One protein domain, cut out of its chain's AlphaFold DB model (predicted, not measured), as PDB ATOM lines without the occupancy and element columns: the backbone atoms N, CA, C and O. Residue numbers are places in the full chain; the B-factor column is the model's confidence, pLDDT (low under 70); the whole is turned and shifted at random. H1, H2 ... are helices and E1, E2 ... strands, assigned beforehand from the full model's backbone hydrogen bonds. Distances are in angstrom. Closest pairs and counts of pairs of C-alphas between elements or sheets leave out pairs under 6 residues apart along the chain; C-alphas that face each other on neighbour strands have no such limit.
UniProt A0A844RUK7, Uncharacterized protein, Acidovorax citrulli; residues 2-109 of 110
ATOM      1  N   TYR A   2     -23.204  -5.968 -38.845       77.81
ATOM      2  CA  TYR A   2     -24.351  -5.081 -38.537       77.81
ATOM      3  C   TYR A   2     -25.721  -5.774 -38.684       77.81
ATOM      4  O   TYR A   2     -26.534  -5.722 -37.773       77.81
ATOM      5  N   GLU A   3     -25.942  -6.495 -39.786       84.12
ATOM      6  CA  GLU A   3     -27.172  -7.276 -40.015       84.12
ATOM      7  C   GLU A   3     -27.376  -8.399 -38.986       84.12
ATOM      8  O   GLU A   3     -28.505  -8.783 -38.709       84.12
ATOM      9  N   ASP A   4     -26.293  -8.906 -38.395       81.44
ATOM     10  CA  ASP A   4     -26.348  -9.961 -37.378       81.44
ATOM     11  C   ASP A   4     -26.824  -9.396 -36.031       81.44
ATOM     12  O   ASP A   4     -27.739  -9.934 -35.415       81.44
ATOM     13  N   TYR A   5     -26.336  -8.210 -35.646       78.12
ATOM     14  CA  TYR A   5     -26.882  -7.461 -34.505       78.12
ATOM     15  C   TYR A   5     -28.352  -7.061 -34.684       78.12
ATOM     16  O   TYR A   5     -29.075  -6.929 -33.700       78.12
ATOM     17  N   LEU A   6     -28.804  -6.875 -35.928       83.81
ATOM     18  CA  LEU A   6     -30.211  -6.615 -36.243       83.81
ATOM     19  C   LEU A   6     -31.077  -7.883 -36.299       83.81
ATOM     20  O   LEU A   6     -32.295  -7.767 -36.438       83.81
ATOM     21  N   GLY A   7     -30.483  -9.078 -36.226       76.69
ATOM     22  CA  GLY A   7     -31.201 -10.341 -36.400       76.69
ATOM     23  C   GLY A   7     -31.718 -10.567 -37.824       76.69
ATOM     24  O   GLY A   7     -32.628 -11.365 -38.025       76.69
ATOM     25  N   THR A   8     -31.170  -9.857 -38.813       83.38
ATOM     26  CA  THR A   8     -31.539  -9.970 -40.234       83.38
ATOM     27  C   THR A   8     -30.465 -10.673 -41.062       83.38
ATOM     28  O   THR A   8     -30.505 -10.626 -42.288       83.38
ATOM     29  N   SER A   9     -29.457 -11.251 -40.409       84.44
ATOM     30  CA  SER A   9     -28.404 -12.010 -41.074       84.44
ATOM     31  C   SER A   9     -28.857 -13.438 -41.362       84.44
ATOM     32  O   SER A   9     -29.511 -14.065 -40.538       84.44
ATOM     33  N   GLU A  10     -28.414 -13.982 -42.494       82.19
ATOM     34  CA  GLU A  10     -28.543 -15.406 -42.846       82.19
ATOM     35  C   GLU A  10     -27.495 -16.293 -42.132       82.19
ATOM     36  O   GLU A  10     -27.258 -17.435 -42.529       82.19
ATOM     37  N   SER A  11     -26.799 -15.767 -41.115       81.25
ATOM     38  CA  SER A  11     -25.847 -16.545 -40.318       81.25
ATOM     39  C   SER A  11     -26.572 -17.662 -39.572       81.25
ATOM     40  O   SER A  11     -27.595 -17.429 -38.934       81.25
ATOM     41  N   SER A  12     -26.016 -18.876 -39.605       82.44
ATOM     42  CA  SER A  12     -26.549 -20.000 -38.821       82.44
ATOM     43  C   SER A  12     -26.385 -19.811 -37.311       82.44
ATOM     44  O   SER A  12     -27.046 -20.507 -36.554       82.44
ATOM     45  N   PHE A  13     -25.517 -18.888 -36.891       84.19
ATOM     46  CA  PHE A  13     -25.289 -18.535 -35.493       84.19
ATOM     47  C   PHE A  13     -25.359 -17.023 -35.333       84.19
ATOM     48  O   PHE A  13     -24.633 -16.299 -36.024       84.19
ATOM     49  N   ALA A  14     -26.218 -16.555 -34.431       89.19
ATOM     50  CA  ALA A  14     -26.275 -15.143 -34.085       89.19
ATOM     51  C   ALA A  14     -25.100 -14.750 -33.176       89.19
ATOM     52  O   ALA A  14     -24.544 -15.581 -32.458       89.19
ATOM     53  N   TRP A  15     -24.769 -13.460 -33.125       88.62
ATOM     54  CA  TRP A  15     -23.744 -12.938 -32.208       88.62
ATOM     55  C   TRP A  15     -23.974 -13.314 -30.728       88.62
ATOM     56  O   TRP A  15     -23.007 -13.471 -29.985       88.62
ATOM     57  N   ASN A  16     -25.236 -13.466 -30.305       92.19
ATOM     58  CA  ASN A  16     -25.636 -13.869 -28.954       92.19
ATOM     59  C   ASN A  16     -26.203 -15.294 -28.894       92.19
ATOM     60  O   ASN A  16     -27.056 -15.586 -28.060       92.19
ATOM     61  N   GLU A  17     -25.772 -16.183 -29.790       93.31
ATOM     62  CA  GLU A  17     -26.310 -17.543 -29.854       93.31
ATOM     63  C   GLU A  17     -26.263 -18.267 -28.501       93.31
ATOM     64  O   GLU A  17     -27.249 -18.868 -28.090       93.31
ATOM     65  N   PHE A  18     -25.139 -18.190 -27.789       95.00
ATOM     66  CA  PHE A  18     -24.982 -18.918 -26.531       95.00
ATOM     67  C   PHE A  18     -25.821 -18.331 -25.391       95.00
ATOM     68  O   PHE A  18     -26.301 -19.095 -24.567       95.00
ATOM     69  N   GLU A  19     -26.122 -17.027 -25.406       96.19
ATOM     70  CA  GLU A  19     -27.138 -16.455 -24.512       96.19
ATOM     71  C   GLU A  19     -28.512 -17.076 -24.787       96.19
ATOM     72  O   GLU A  19     -29.212 -17.468 -23.856       96.19
ATOM     73  N   LYS A  20     -28.899 -17.212 -26.063       94.94
ATOM     74  CA  LYS A  20     -30.176 -17.846 -26.429       94.94
ATOM     75  C   LYS A  20     -30.223 -19.300 -25.973       94.94
ATOM     76  O   LYS A  20     -31.222 -19.705 -25.391       94.94
ATOM     77  N   GLN A  21     -29.147 -20.055 -26.187       95.25
ATOM     78  CA  GLN A  21     -29.059 -21.447 -25.743       95.25
ATOM     79  C   GLN A  21     -29.128 -21.567 -24.215       95.25
ATOM     80  O   GLN A  21     -29.885 -22.399 -23.720       95.25
ATOM     81  N   SER A  22     -28.414 -20.718 -23.465       96.38
ATOM     82  CA  SER A  22     -28.507 -20.680 -21.997       96.38
ATOM     83  C   SER A  22     -29.930 -20.367 -21.526       96.38
ATOM     84  O   SER A  22     -30.426 -20.998 -20.599       96.38
ATOM     85  N   LEU A  23     -30.620 -19.425 -22.179       96.88
ATOM     86  CA  LEU A  23     -32.009 -19.082 -21.852       96.88
ATOM     87  C   LEU A  23     -32.989 -20.213 -22.170       96.88
ATOM     88  O   LEU A  23     -33.923 -20.437 -21.409       96.88
ATOM     89  N   GLU A  24     -32.793 -20.927 -23.279       96.12
ATOM     90  CA  GLU A  24     -33.598 -22.102 -23.629       96.12
ATOM     91  C   GLU A  24     -33.383 -23.269 -22.654       96.12
ATOM     92  O   GLU A  24     -34.304 -24.055 -22.426       96.12
ATOM     93  N   ALA A  25     -32.181 -23.377 -22.082       95.62
ATOM     94  CA  ALA A  25     -31.820 -24.394 -21.100       95.62
ATOM     95  C   ALA A  25     -32.217 -24.034 -19.655       95.62
ATOM     96  O   ALA A  25     -32.187 -24.915 -18.793       95.62
ATOM     97  N   ALA A  26     -32.593 -22.777 -19.396       96.44
ATOM     98  CA  ALA A  26     -32.899 -22.290 -18.058       96.44
ATOM     99  C   ALA A  26     -34.064 -23.066 -17.419       96.44
ATOM    100  O   ALA A  26     -35.111 -23.293 -18.033       96.44
ATOM    101  N   LEU A  27     -33.884 -23.484 -16.165       96.31
ATOM    102  CA  LEU A  27     -34.836 -24.368 -15.479       96.31
ATOM    103  C   LEU A  27     -36.020 -23.624 -14.851       96.31
ATOM    104  O   LEU A  27     -37.117 -24.176 -14.727       96.31
ATOM    105  N   ASP A  28     -35.788 -22.389 -14.423       97.50
ATOM    106  CA  ASP A  28     -36.765 -21.537 -13.762       97.50
ATOM    107  C   ASP A  28     -36.425 -20.051 -13.954       97.50
ATOM    108  O   ASP A  28     -35.444 -19.679 -14.600       97.50
ATOM    109  N   GLN A  29     -37.269 -19.180 -13.399       97.06
ATOM    110  CA  GLN A  29     -37.096 -17.736 -13.517       97.06
ATOM    111  C   GLN A  29     -35.798 -17.236 -12.854       97.06
ATOM    112  O   GLN A  29     -35.202 -16.278 -13.342       97.06
ATOM    113  N   GLU A  30     -35.359 -17.859 -11.757       97.81
ATOM    114  CA  GLU A  30     -34.123 -17.467 -11.072       97.81
ATOM    115  C   GLU A  30     -32.904 -17.801 -11.944       97.81
ATOM    116  O   GLU A  30     -31.970 -17.008 -12.051       97.81
ATOM    117  N   ASP A  31     -32.934 -18.949 -12.617       96.75
ATOM    118  CA  ASP A  31     -31.927 -19.352 -13.595       96.75
ATOM    119  C   ASP A  31     -31.895 -18.415 -14.814       96.75
ATOM    120  O   ASP A  31     -30.835 -17.903 -15.171       96.75
ATOM    121  N   GLU A  32     -33.056 -18.071 -15.384       97.75
ATOM    122  CA  GLU A  32     -33.137 -17.084 -16.469       97.75
ATOM    123  C   GLU A  32     -32.545 -15.720 -16.079       97.75
ATOM    124  O   GLU A  32     -31.902 -15.058 -16.898       97.75
ATOM    125  N   GLU A  33     -32.799 -15.255 -14.853       98.06
ATOM    126  CA  GLU A  33     -32.272 -13.986 -14.347       98.06
ATOM    127  C   GLU A  33     -30.746 -14.039 -14.194       98.06
ATOM    128  O   GLU A  33     -30.069 -13.089 -14.600       98.06
ATOM    129  N   ARG A  34     -30.192 -15.161 -13.711       97.50
ATOM    130  CA  ARG A  34     -28.736 -15.381 -13.641       97.50
ATOM    131  C   ARG A  34     -28.089 -15.367 -15.025       97.50
ATOM    132  O   ARG A  34     -27.069 -14.701 -15.207       97.50
ATOM    133  N   VAL A  35     -28.701 -16.034 -16.004       97.75
ATOM    134  CA  VAL A  35     -28.236 -16.043 -17.402       97.75
ATOM    135  C   VAL A  35     -28.237 -14.622 -17.976       97.75
ATOM    136  O   VAL A  35     -27.210 -14.153 -18.469       97.75
ATOM    137  N   LYS A  36     -29.349 -13.885 -17.849       97.50
ATOM    138  CA  LYS A  36     -29.451 -12.491 -18.329       97.50
ATOM    139  C   LYS A  36     -28.431 -11.577 -17.654       97.50
ATOM    140  O   LYS A  36     -27.854 -10.710 -18.308       97.50
ATOM    141  N   GLU A  37     -28.198 -11.751 -16.354       97.56
ATOM    142  CA  GLU A  37     -27.201 -10.966 -15.628       97.56
ATOM    143  C   GLU A  37     -25.781 -11.247 -16.133       97.56
ATOM    144  O   GLU A  37     -25.002 -10.305 -16.320       97.56
ATOM    145  N   PHE A  38     -25.444 -12.517 -16.363       97.88
ATOM    146  CA  PHE A  38     -24.143 -12.904 -16.890       97.88
ATOM    147  C   PHE A  38     -23.915 -12.316 -18.288       97.88
ATOM    148  O   PHE A  38     -22.942 -11.581 -18.486       97.88
ATOM    149  N   TRP A  39     -24.816 -12.575 -19.240       97.56
ATOM    150  CA  TRP A  39     -24.664 -12.123 -20.628       97.56
ATOM    151  C   TRP A  39     -24.805 -10.605 -20.776       97.56
ATOM    152  O   TRP A  39     -24.118  -9.998 -21.593       97.56
ATOM    153  N   GLY A  40     -25.561  -9.944 -19.896       97.12
ATOM    154  CA  GLY A  40     -25.591  -8.482 -19.806       97.12
ATOM    155  C   GLY A  40     -24.240  -7.845 -19.443       97.12
ATOM    156  O   GLY A  40     -24.060  -6.641 -19.629       97.12
ATOM    157  N   LYS A  41     -23.283  -8.637 -18.942       97.69
ATOM    158  CA  LYS A  41     -21.939  -8.193 -18.543       97.69
ATOM    159  C   LYS A  41     -20.814  -8.887 -19.321       97.69
ATOM    160  O   LYS A  41     -19.648  -8.667 -18.997       97.69
ATOM    161  N   HIS A  42     -21.133  -9.677 -20.345       97.69
ATOM    162  CA  HIS A  42     -20.155 -10.356 -21.194       97.69
ATOM    163  C   HIS A  42     -20.541 -10.196 -22.657       97.69
ATOM    164  O   HIS A  42     -21.601 -10.640 -23.076       97.69
ATOM    165  N   LEU A  43     -19.666  -9.576 -23.445       96.00
ATOM    166  CA  LEU A  43     -19.891  -9.359 -24.870       96.00
ATOM    167  C   LEU A  43     -19.094 -10.382 -25.689       96.00
ATOM    168  O   LEU A  43     -17.872 -10.230 -25.777       96.00
ATOM    169  N   PRO A  44     -19.733 -11.390 -26.315       95.25
ATOM    170  CA  PRO A  44     -19.053 -12.304 -27.227       95.25
ATOM    171  C   PRO A  44     -18.386 -11.556 -28.380       95.25
ATOM    172  O   PRO A  44     -18.996 -10.704 -29.027       95.25
ATOM    173  N   ILE A  45     -17.130 -11.898 -28.654       93.50
ATOM    174  CA  ILE A  45     -16.351 -11.366 -29.784       93.50
ATOM    175  C   ILE A  45     -15.838 -12.469 -30.714       93.50
ATOM    176  O   ILE A  45     -15.386 -12.184 -31.822       93.50
ATOM    177  N   PHE A  46     -15.906 -13.725 -30.273       92.12
ATOM    178  CA  PHE A  46     -15.515 -14.893 -31.045       92.12
ATOM    179  C   PHE A  46     -16.306 -16.113 -30.571       92.12
ATOM    180  O   PHE A  46     -16.516 -16.281 -29.370       92.12
ATOM    181  N   ILE A  47     -16.702 -16.974 -31.506       92.19
ATOM    182  CA  ILE A  47     -17.378 -18.245 -31.232       92.19
ATOM    183  C   ILE A  47     -16.660 -19.370 -31.980       92.19
ATOM    184  O   ILE A  47     -16.141 -19.155 -33.076       92.19
ATOM    185  N   SER A  48     -16.637 -20.568 -31.399       92.69
ATOM    186  CA  SER A  48     -16.105 -21.773 -32.030       92.69
ATOM    187  C   SER A  48     -17.026 -22.965 -31.818       92.69
ATOM    188  O   SER A  48     -17.637 -23.123 -30.762       92.69
ATOM    189  N   VAL A  49     -17.086 -23.805 -32.851       91.75
ATOM    190  CA  VAL A  49     -17.819 -25.079 -32.887       91.75
ATOM    191  C   VAL A  49     -16.886 -26.255 -33.224       91.75
ATOM    192  O   VAL A  49     -17.341 -27.327 -33.618       91.75
ATOM    193  N   LYS A  50     -15.562 -26.038 -33.165       91.00
ATOM    194  CA  LYS A  50     -14.536 -26.991 -33.626       91.00
ATOM    195  C   LYS A  50     -14.388 -28.196 -32.695       91.00
ATOM    196  O   LYS A  50     -14.259 -29.316 -33.181       91.00
ATOM    197  N   ASP A  51     -14.392 -27.954 -31.389       89.00
ATOM    198  CA  ASP A  51     -14.250 -28.961 -30.331       89.00
ATOM    199  C   ASP A  51     -15.296 -28.688 -29.242       89.00
ATOM    200  O   ASP A  51     -14.987 -28.239 -28.138       89.00
ATOM    201  N   GLY A  52     -16.563 -28.854 -29.627       91.06
ATOM    202  CA  GLY A  52     -17.711 -28.401 -28.843       91.06
ATOM    203  C   GLY A  52     -17.981 -26.902 -28.983       91.06
ATOM    204  O   GLY A  52     -17.325 -26.197 -29.760       91.06
ATOM    205  N   TYR A  53     -18.975 -26.420 -28.241       94.50
ATOM    206  CA  TYR A  53     -19.362 -25.010 -28.236       94.50
ATOM    207  C   TYR A  53     -18.544 -24.199 -27.238       94.50
ATOM    208  O   TYR A  53     -18.501 -24.489 -26.042       94.50
ATOM    209  N   SER A  54     -17.888 -23.153 -27.737       95.62
ATOM    210  CA  SER A  54     -17.094 -22.240 -26.917       95.62
ATOM    211  C   SER A  54     -17.095 -20.824 -27.473       95.62
ATOM    212  O   SER A  54     -17.304 -20.599 -28.666       95.62
ATOM    213  N   PHE A  55     -16.836 -19.852 -26.603       96.00
ATOM    214  CA  PHE A  55     -16.750 -18.443 -26.965       96.00
ATOM    215  C   PHE A  55     -15.606 -17.737 -26.256       96.00
ATOM    216  O   PHE A  55     -15.120 -18.175 -25.214       96.00
ATOM    217  N   ILE A  56     -15.223 -16.598 -26.823       96.94
ATOM    218  CA  ILE A  56     -14.400 -15.590 -26.166       96.94
ATOM    219  C   ILE A  56     -15.231 -14.316 -26.070       96.94
ATOM    220  O   ILE A  56     -15.835 -13.891 -27.061       96.94
ATOM    221  N   ALA A  57     -15.253 -13.705 -24.890       97.50
ATOM    222  CA  ALA A  57     -16.003 -12.487 -24.616       97.50
ATOM    223  C   ALA A  57     -15.140 -11.418 -23.945       97.50
ATOM    224  O   ALA A  57     -14.168 -11.715 -23.248       97.50
ATOM    225  N   LEU A  58     -15.538 -10.161 -24.129       97.75
ATOM    226  CA  LEU A  58     -15.092  -9.049 -23.299       97.75
ATOM    227  C   LEU A  58     -15.932  -9.007 -22.028       97.75
ATOM    228  O   LEU A  58     -17.161  -8.945 -22.099       97.75
ATOM    229  N   SER A  59     -15.273  -8.991 -20.875       97.94
ATOM    230  CA  SER A  59     -15.931  -8.727 -19.604       97.94
ATOM    231  C   SER A  59     -16.243  -7.237 -19.474       97.94
ATOM    232  O   SER A  59     -15.403  -6.375 -19.741       97.94
ATOM    233  N   LEU A  60     -17.467  -6.936 -19.056       97.06
ATOM    234  CA  LEU A  60     -17.952  -5.601 -18.702       97.06
ATOM    235  C   LEU A  60     -18.180  -5.479 -17.186       97.06
ATOM    236  O   LEU A  60     -18.738  -4.485 -16.720       97.06
ATOM    237  N   LEU A  61     -17.770  -6.494 -16.414       95.44
ATOM    238  CA  LEU A  61     -17.861  -6.499 -14.958       95.44
ATOM    239  C   LEU A  61     -17.027  -5.364 -14.361       95.44
ATOM    240  O   LEU A  61     -15.888  -5.116 -14.763       95.44
ATOM    241  N   GLU A  62     -17.574  -4.683 -13.356       93.12
ATOM    242  CA  GLU A  62     -16.826  -3.671 -12.615       93.12
ATOM    243  C   GLU A  62     -15.575  -4.303 -11.978       93.12
ATOM    244  O   GLU A  62     -15.643  -5.361 -11.357       93.12
ATOM    245  N   GLY A  63     -14.412  -3.678 -12.175       91.88
ATOM    246  CA  GLY A  63     -13.120  -4.213 -11.728       91.88
ATOM    247  C   GLY A  63     -12.467  -5.234 -12.670       91.88
ATOM    248  O   GLY A  63     -11.293  -5.537 -12.479       91.88
ATOM    249  N   GLN A  64     -13.172  -5.713 -13.702       93.56
ATOM    250  CA  GLN A  64     -12.634  -6.581 -14.766       93.56
ATOM    251  C   GLN A  64     -12.977  -6.078 -16.179       93.56
ATOM    252  O   GLN A  64     -12.798  -6.791 -17.161       93.56
ATOM    253  N   ALA A  65     -13.473  -4.845 -16.296       95.56
ATOM    254  CA  ALA A  65     -13.897  -4.274 -17.565       95.56
ATOM    255  C   ALA A  65     -12.743  -4.258 -18.581       95.56
ATOM    256  O   ALA A  65     -11.686  -3.681 -18.326       95.56
ATOM    257  N   GLY A  66     -12.969  -4.871 -19.741       95.75
ATOM    258  CA  GLY A  66     -11.978  -5.019 -20.805       95.75
ATOM    259  C   GLY A  66     -11.185  -6.325 -20.759       95.75
ATOM    260  O   GLY A  66     -10.584  -6.669 -21.778       95.75
ATOM    261  N   ALA A  67     -11.236  -7.074 -19.652       98.25
ATOM    262  CA  ALA A  67     -10.635  -8.399 -19.576       98.25
ATOM    263  C   ALA A  67     -11.289  -9.342 -20.584       98.25
ATOM    264  O   ALA A  67     -12.485  -9.258 -20.870       98.25
ATOM    265  N   VAL A  68     -10.494 -10.260 -21.118       98.25
ATOM    266  CA  VAL A  68     -10.946 -11.234 -22.104       98.25
ATOM    267  C   VAL A  68     -11.126 -12.569 -21.414       98.25
ATOM    268  O   VAL A  68     -10.199 -13.070 -20.773       98.25
ATOM    269  N   VAL A  69     -12.313 -13.150 -21.554       97.88
ATOM    270  CA  VAL A  69     -12.682 -14.418 -20.926       97.88
ATOM    271  C   VAL A  69     -13.048 -15.461 -21.968       97.88
ATOM    272  O   VAL A  69     -13.500 -15.123 -23.061       97.88
ATOM    273  N   VAL A  70     -12.866 -16.731 -21.618       97.12
ATOM    274  CA  VAL A  70     -13.307 -17.884 -22.410       97.12
ATOM    275  C   VAL A  70     -14.368 -18.658 -21.636       97.12
ATOM    276  O   VAL A  70     -14.200 -18.882 -20.435       97.12
ATOM    277  N   GLY A  71     -15.436 -19.066 -22.319       96.62
ATOM    278  CA  GLY A  71     -16.481 -19.947 -21.795       96.62
ATOM    279  C   GLY A  71     -16.797 -21.067 -22.782       96.62
ATOM    280  O   GLY A  71     -16.457 -20.981 -23.967       96.62
ATOM    281  N   ARG A  72     -17.395 -22.153 -22.291       95.75
ATOM    282  CA  ARG A  72     -17.682 -23.359 -23.081       95.75
ATOM    283  C   ARG A  72     -18.846 -24.142 -22.501       95.75
ATOM    284  O   ARG A  72     -19.129 -24.022 -21.318       95.75
ATOM    285  N   GLU A  73     -19.451 -24.986 -23.321       93.81
ATOM    286  CA  GLU A  73     -20.438 -25.950 -22.848       93.81
ATOM    287  C   GLU A  73     -19.832 -26.929 -21.809       93.81
ATOM    288  O   GLU A  73     -18.615 -27.178 -21.815       93.81
ATOM    289  N   PRO A  74     -20.658 -27.530 -20.932       92.38
ATOM    290  CA  PRO A  74     -22.103 -27.310 -20.788       92.38
ATOM    291  C   PRO A  74     -22.473 -26.010 -20.054       92.38
ATOM    292  O   PRO A  74     -23.557 -25.495 -20.285       92.38
ATOM    293  N   GLU A  75     -21.572 -25.464 -19.236       94.00
ATOM    294  CA  GLU A  75     -21.820 -24.277 -18.406       94.00
ATOM    295  C   GLU A  75     -21.106 -23.055 -19.003       94.00
ATOM    296  O   GLU A  75     -19.962 -22.744 -18.657       94.00
ATOM    297  N   TYR A  76     -21.764 -22.356 -19.932       96.31
ATOM    298  CA  TYR A  76     -21.174 -21.208 -20.629       96.31
ATOM    299  C   TYR A  76     -20.740 -20.087 -19.670       96.31
ATOM    300  O   TYR A  76     -19.733 -19.414 -19.905       96.31
ATOM    301  N   GLU A  77     -21.488 -19.914 -18.586       96.94
ATOM    302  CA  GLU A  77     -21.321 -18.889 -17.562       96.94
ATOM    303  C   GLU A  77     -20.085 -19.137 -16.665       96.94
ATOM    304  O   GLU A  77     -19.590 -18.212 -16.012       96.94
ATOM    305  N   GLU A  78     -19.521 -20.353 -16.668       95.88
ATOM    306  CA  GLU A  78     -18.272 -20.693 -15.972       95.88
ATOM    307  C   GLU A  78     -17.042 -20.291 -16.798       95.88
ATOM    308  O   GLU A  78     -16.366 -21.102 -17.440       95.88
ATOM    309  N   THR A  79     -16.729 -18.996 -16.780       96.81
ATOM    310  CA  THR A  79     -15.634 -18.447 -17.589       96.81
ATOM    311  C   THR A  79     -14.281 -18.402 -16.885       96.81
ATOM    312  O   THR A  79     -14.162 -18.362 -15.660       96.81
ATOM    313  N   SER A  80     -13.217 -18.378 -17.688       96.62
ATOM    314  CA  SER A  80     -11.842 -18.136 -17.238       96.62
ATOM    315  C   SER A  80     -11.245 -16.922 -17.944       96.62
ATOM    316  O   SER A  80     -11.355 -16.799 -19.163       96.62
ATOM    317  N   VAL A  81     -10.570 -16.044 -17.197       97.12
ATOM    318  CA  VAL A  81      -9.821 -14.912 -17.767       97.12
ATOM    319  C   VAL A  81      -8.600 -15.438 -18.519       97.12
ATOM    320  O   VAL A  81      -7.803 -16.193 -17.964       97.12
ATOM    321  N   ILE A  82      -8.453 -15.032 -19.779       97.00
ATOM    322  CA  ILE A  82      -7.329 -15.407 -20.648       97.00
ATOM    323  C   ILE A  82      -6.384 -14.239 -20.933       97.00
ATOM    324  O   ILE A  82      -5.215 -14.479 -21.225       97.00
ATOM    325  N   CYS A  83      -6.860 -12.995 -20.839       97.69
ATOM    326  CA  CYS A  83      -6.062 -11.769 -20.930       97.69
ATOM    327  C   CYS A  83      -6.698 -10.667 -20.071       97.69
ATOM    328  O   CYS A  83      -7.920 -10.611 -19.951       97.69
ATOM    329  N   ASP A  84      -5.874  -9.767 -19.533       97.19
ATOM    330  CA  ASP A  84      -6.341  -8.628 -18.729       97.19
ATOM    331  C   ASP A  84      -7.003  -7.534 -19.579       97.19
ATOM    332  O   ASP A  84      -7.813  -6.758 -19.077       97.19
ATOM    333  N   ASP A  85      -6.681  -7.486 -20.874       96.81
ATOM    334  CA  ASP A  85      -7.235  -6.529 -21.821       96.81
ATOM    335  C   ASP A  85      -7.291  -7.080 -23.259       96.81
ATOM    336  O   ASP A  85      -6.726  -8.127 -23.605       96.81
ATOM    337  N   LEU A  86      -8.006  -6.348 -24.116       95.94
ATOM    338  CA  LEU A  86      -8.209  -6.699 -25.519       95.94
ATOM    339  C   LEU A  86      -6.923  -6.598 -26.362       95.94
ATOM    340  O   LEU A  86      -6.770  -7.333 -27.338       95.94
ATOM    341  N   GLU A  87      -5.989  -5.713 -26.001       96.94
ATOM    342  CA  GLU A  87      -4.720  -5.553 -26.722       96.94
ATOM    343  C   GLU A  87      -3.823  -6.784 -26.528       96.94
ATOM    344  O   GLU A  87      -3.323  -7.356 -27.503       96.94
ATOM    345  N   GLY A  88      -3.692  -7.245 -25.284       97.12
ATOM    346  CA  GLY A  88      -2.989  -8.466 -24.915       97.12
ATOM    347  C   GLY A  88      -3.569  -9.685 -25.624       97.12
ATOM    348  O   GLY A  88      -2.815 -10.498 -26.169       97.12
ATOM    349  N   PHE A  89      -4.900  -9.763 -25.726       97.00
ATOM    350  CA  PHE A  89      -5.559 -10.824 -26.483       97.00
ATOM    351  C   PHE A  89      -5.198 -10.796 -27.971       97.00
ATOM    352  O   PHE A  89      -4.823 -11.831 -28.527       97.00
ATOM    353  N   PHE A  90      -5.253  -9.635 -28.631       96.25
ATOM    354  CA  PHE A  90      -4.894  -9.551 -30.048       96.25
ATOM    355  C   PHE A  90      -3.420  -9.855 -30.309       96.25
ATOM    356  O   PHE A  90      -3.103 -10.496 -31.315       96.25
ATOM    357  N   LEU A  91      -2.520  -9.457 -29.408       97.56
ATOM    358  CA  LEU A  91      -1.111  -9.829 -29.502       97.56
ATOM    359  C   LEU A  91      -0.932 -11.351 -29.401       97.56
ATOM    360  O   LEU A  91      -0.247 -11.942 -30.239       97.56
ATOM    361  N   MET A  92      -1.576 -11.987 -28.417       96.25
ATOM    362  CA  MET A  92      -1.561 -13.441 -28.238       96.25
ATOM    363  C   MET A  92      -2.113 -14.168 -29.472       96.25
ATOM    364  O   MET A  92      -1.469 -15.079 -29.997       96.25
ATOM    365  N   LEU A  93      -3.272 -13.737 -29.979       95.88
ATOM    366  CA  LEU A  93      -3.904 -14.306 -31.168       95.88
ATOM    367  C   LEU A  93      -3.017 -14.155 -32.409       95.88
ATOM    368  O   LEU A  93      -2.849 -15.103 -33.173       95.88
ATOM    369  N   SER A  94      -2.413 -12.979 -32.605       96.75
ATOM    370  CA  SER A  94      -1.560 -12.709 -33.764       96.75
ATOM    371  C   SER A  94      -0.335 -13.622 -33.801       96.75
ATOM    372  O   SER A  94      -0.033 -14.190 -34.853       96.75
ATOM    373  N   LYS A  95       0.333 -13.808 -32.657       97.38
ATOM    374  CA  LYS A  95       1.467 -14.734 -32.534       97.38
ATOM    375  C   LYS A  95       1.057 -16.178 -32.817       97.38
ATOM    376  O   LYS A  95       1.782 -16.886 -33.514       97.38
ATOM    377  N   HIS A  96      -0.114 -16.593 -32.332       96.06
ATOM    378  CA  HIS A  96      -0.639 -17.934 -32.576       96.06
ATOM    379  C   HIS A  96      -0.912 -18.206 -34.051       96.06
ATOM    380  O   HIS A  96      -0.399 -19.177 -34.603       96.06
ATOM    381  N   VAL A  97      -1.651 -17.314 -34.708       94.31
ATOM    382  CA  VAL A  97      -2.013 -17.463 -36.124       94.31
ATOM    383  C   VAL A  97      -0.777 -17.442 -37.033       94.31
ATOM    384  O   VAL A  97      -0.760 -18.107 -38.066       94.31
ATOM    385  N   ARG A  98       0.279 -16.709 -36.657       95.62
ATOM    386  CA  ARG A  98       1.556 -16.689 -37.393       95.62
ATOM    387  C   ARG A  98       2.428 -17.923 -37.156       95.62
ATOM    388  O   ARG A  98       3.348 -18.156 -37.934       95.62
ATOM    389  N   GLY A  99       2.142 -18.708 -36.116       93.75
ATOM    390  CA  GLY A  99       2.974 -19.832 -35.691       93.75
ATOM    391  C   GLY A  99       4.204 -19.427 -34.872       93.75
ATOM    392  O   GLY A  99       5.082 -20.262 -34.666       93.75
ATOM    393  N   ASP A 100       4.264 -18.181 -34.394       95.81
ATOM    394  CA  ASP A 100       5.364 -17.679 -33.561       95.81
ATOM    395  C   ASP A 100       5.304 -18.285 -32.145       95.81
ATOM    396  O   ASP A 100       6.332 -18.611 -31.554       95.81
ATOM    397  N   GLU A 101       4.090 -18.475 -31.609       94.62
ATOM    398  CA  GLU A 101       3.828 -19.104 -30.307       94.62
ATOM    399  C   GLU A 101       2.542 -19.945 -30.368       94.62
ATOM    400  O   GLU A 101       1.486 -19.455 -30.757       94.62
ATOM    401  N   ILE A 102       2.585 -21.216 -29.961       92.00
ATOM    402  CA  ILE A 102       1.386 -22.070 -29.962       92.00
ATOM    403  C   ILE A 102       0.632 -21.886 -28.642       92.00
ATOM    404  O   ILE A 102       1.125 -22.270 -27.584       92.00
ATOM    405  N   ASN A 103      -0.589 -21.354 -28.713       92.75
ATOM    406  CA  ASN A 103      -1.526 -21.332 -27.600       92.75
ATOM    407  C   ASN A 103      -2.501 -22.509 -27.757       92.75
ATOM    408  O   ASN A 103      -3.221 -22.593 -28.750       92.75
ATOM    409  N   SER A 104      -2.504 -23.436 -26.799       89.94
ATOM    410  CA  SER A 104      -3.324 -24.652 -26.869       89.94
ATOM    411  C   SER A 104      -4.826 -24.370 -26.825       89.94
ATOM    412  O   SER A 104      -5.580 -25.058 -27.503       89.94
ATOM    413  N   MET A 105      -5.258 -23.353 -26.072       90.50
ATOM    414  CA  MET A 105      -6.662 -22.939 -26.028       90.50
ATOM    415  C   MET A 105      -7.097 -22.427 -27.401       90.50
ATOM    416  O   MET A 105      -8.066 -22.935 -27.958       90.50
ATOM    417  N   LEU A 106      -6.319 -21.521 -28.005       90.88
ATOM    418  CA  LEU A 106      -6.620 -21.025 -29.348       90.88
ATOM    419  C   LEU A 106      -6.553 -22.134 -30.404       90.88
ATOM    420  O   LEU A 106      -7.392 -22.148 -31.292       90.88
ATOM    421  N   GLY A 107      -5.643 -23.105 -30.283       89.19
ATOM    422  CA  GLY A 107      -5.560 -24.233 -31.219       89.19
ATOM    423  C   GLY A 107      -6.807 -25.128 -31.234       89.19
ATOM    424  O   GLY A 107      -7.119 -25.741 -32.260       89.19
ATOM    425  N   ASN A 108      -7.551 -25.173 -30.126       86.94
ATOM    426  CA  ASN A 108      -8.825 -25.889 -30.037       86.94
ATOM    427  C   ASN A 108     -10.013 -25.049 -30.536       86.94
ATOM    428  O   ASN A 108     -11.074 -25.601 -30.805       86.94
ATOM    429  N   MET A 109      -9.834 -23.735 -30.703       86.94
ATOM    430  CA  MET A 109     -10.897 -22.803 -31.086       86.94
ATOM    431  C   MET A 109     -10.780 -22.278 -32.526       86.94
ATOM    432  O   MET A 109     -11.811 -22.048 -33.161       86.94
TER     433      MET A 109
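This is residues 2 to 109 of the 110 residues of an uncharacterized protein of Acidovorax citrulli (UniProt A0A844RUK7). A strongly twisted sheet of four strands, E1 to E4, has H4 and H5 over one face in two layers, while the helical hairpin H2 and H3 reaches outward near edge strand E1. The sheet is a meander in the order E1 E2 E3 E4, each strand the antiparallel neighbour of the one before. The printed part has 108 residues with five named helices and four named strands, in the order H1 H2 H3 E1 E2 E3 E4 H4 H5, a mixed class. It is compact, with a radius of gyration of the C-alphas of 14.6 A and spans of 46 by 36 by 26 A.

H1, residues 2 to 5, is apart from H2, residues 17 to 25. H2 touches H3, residues 29 to 39, at a shallow tilt of 13 degrees, opposite ways; their closest C-alphas, Leu 23 and Glu 32, are 5.9 A apart. H2 only grazes the sheet, with residues 17 to 19. Within hydrogen-bond range are N 45 and O 56, 2.9 A, between E1, residues 42 to 48, and E2, residues 54 to 59; N 57 and O 69, 2.9 A, between E2 and E3, residues 68 to 72; and N 70 and O 80, 2.9 A, between E3 and E4, residues 80 to 83. H4, residues 86 to 98, is on the sheet over E4, at a height of 10.5 A; their closest C-alphas, Cys 83 and Phe 89, are 5.7 A apart. H5, residues 104 to 109, is on the same face, height 9.2 A. Every O i to N i+4 pair is within hydrogen-bond range in H2, H3, H4 and H5; H1 is too short for one.

H1 begins at C-alpha 2 (-24.351, -5.081, -38.537). H4 is 18.3 A long, E1 16.3 A. H5 ends at C-alpha 109 (-10.897, -22.803, -31.086).

The C-alphas farthest apart, Gln 29 and Asp 100, are 47.0 A apart. The printed part has no cut; the link from H1 to H2 is long, 11 residues. No printed residue is under 70 in pLDDT.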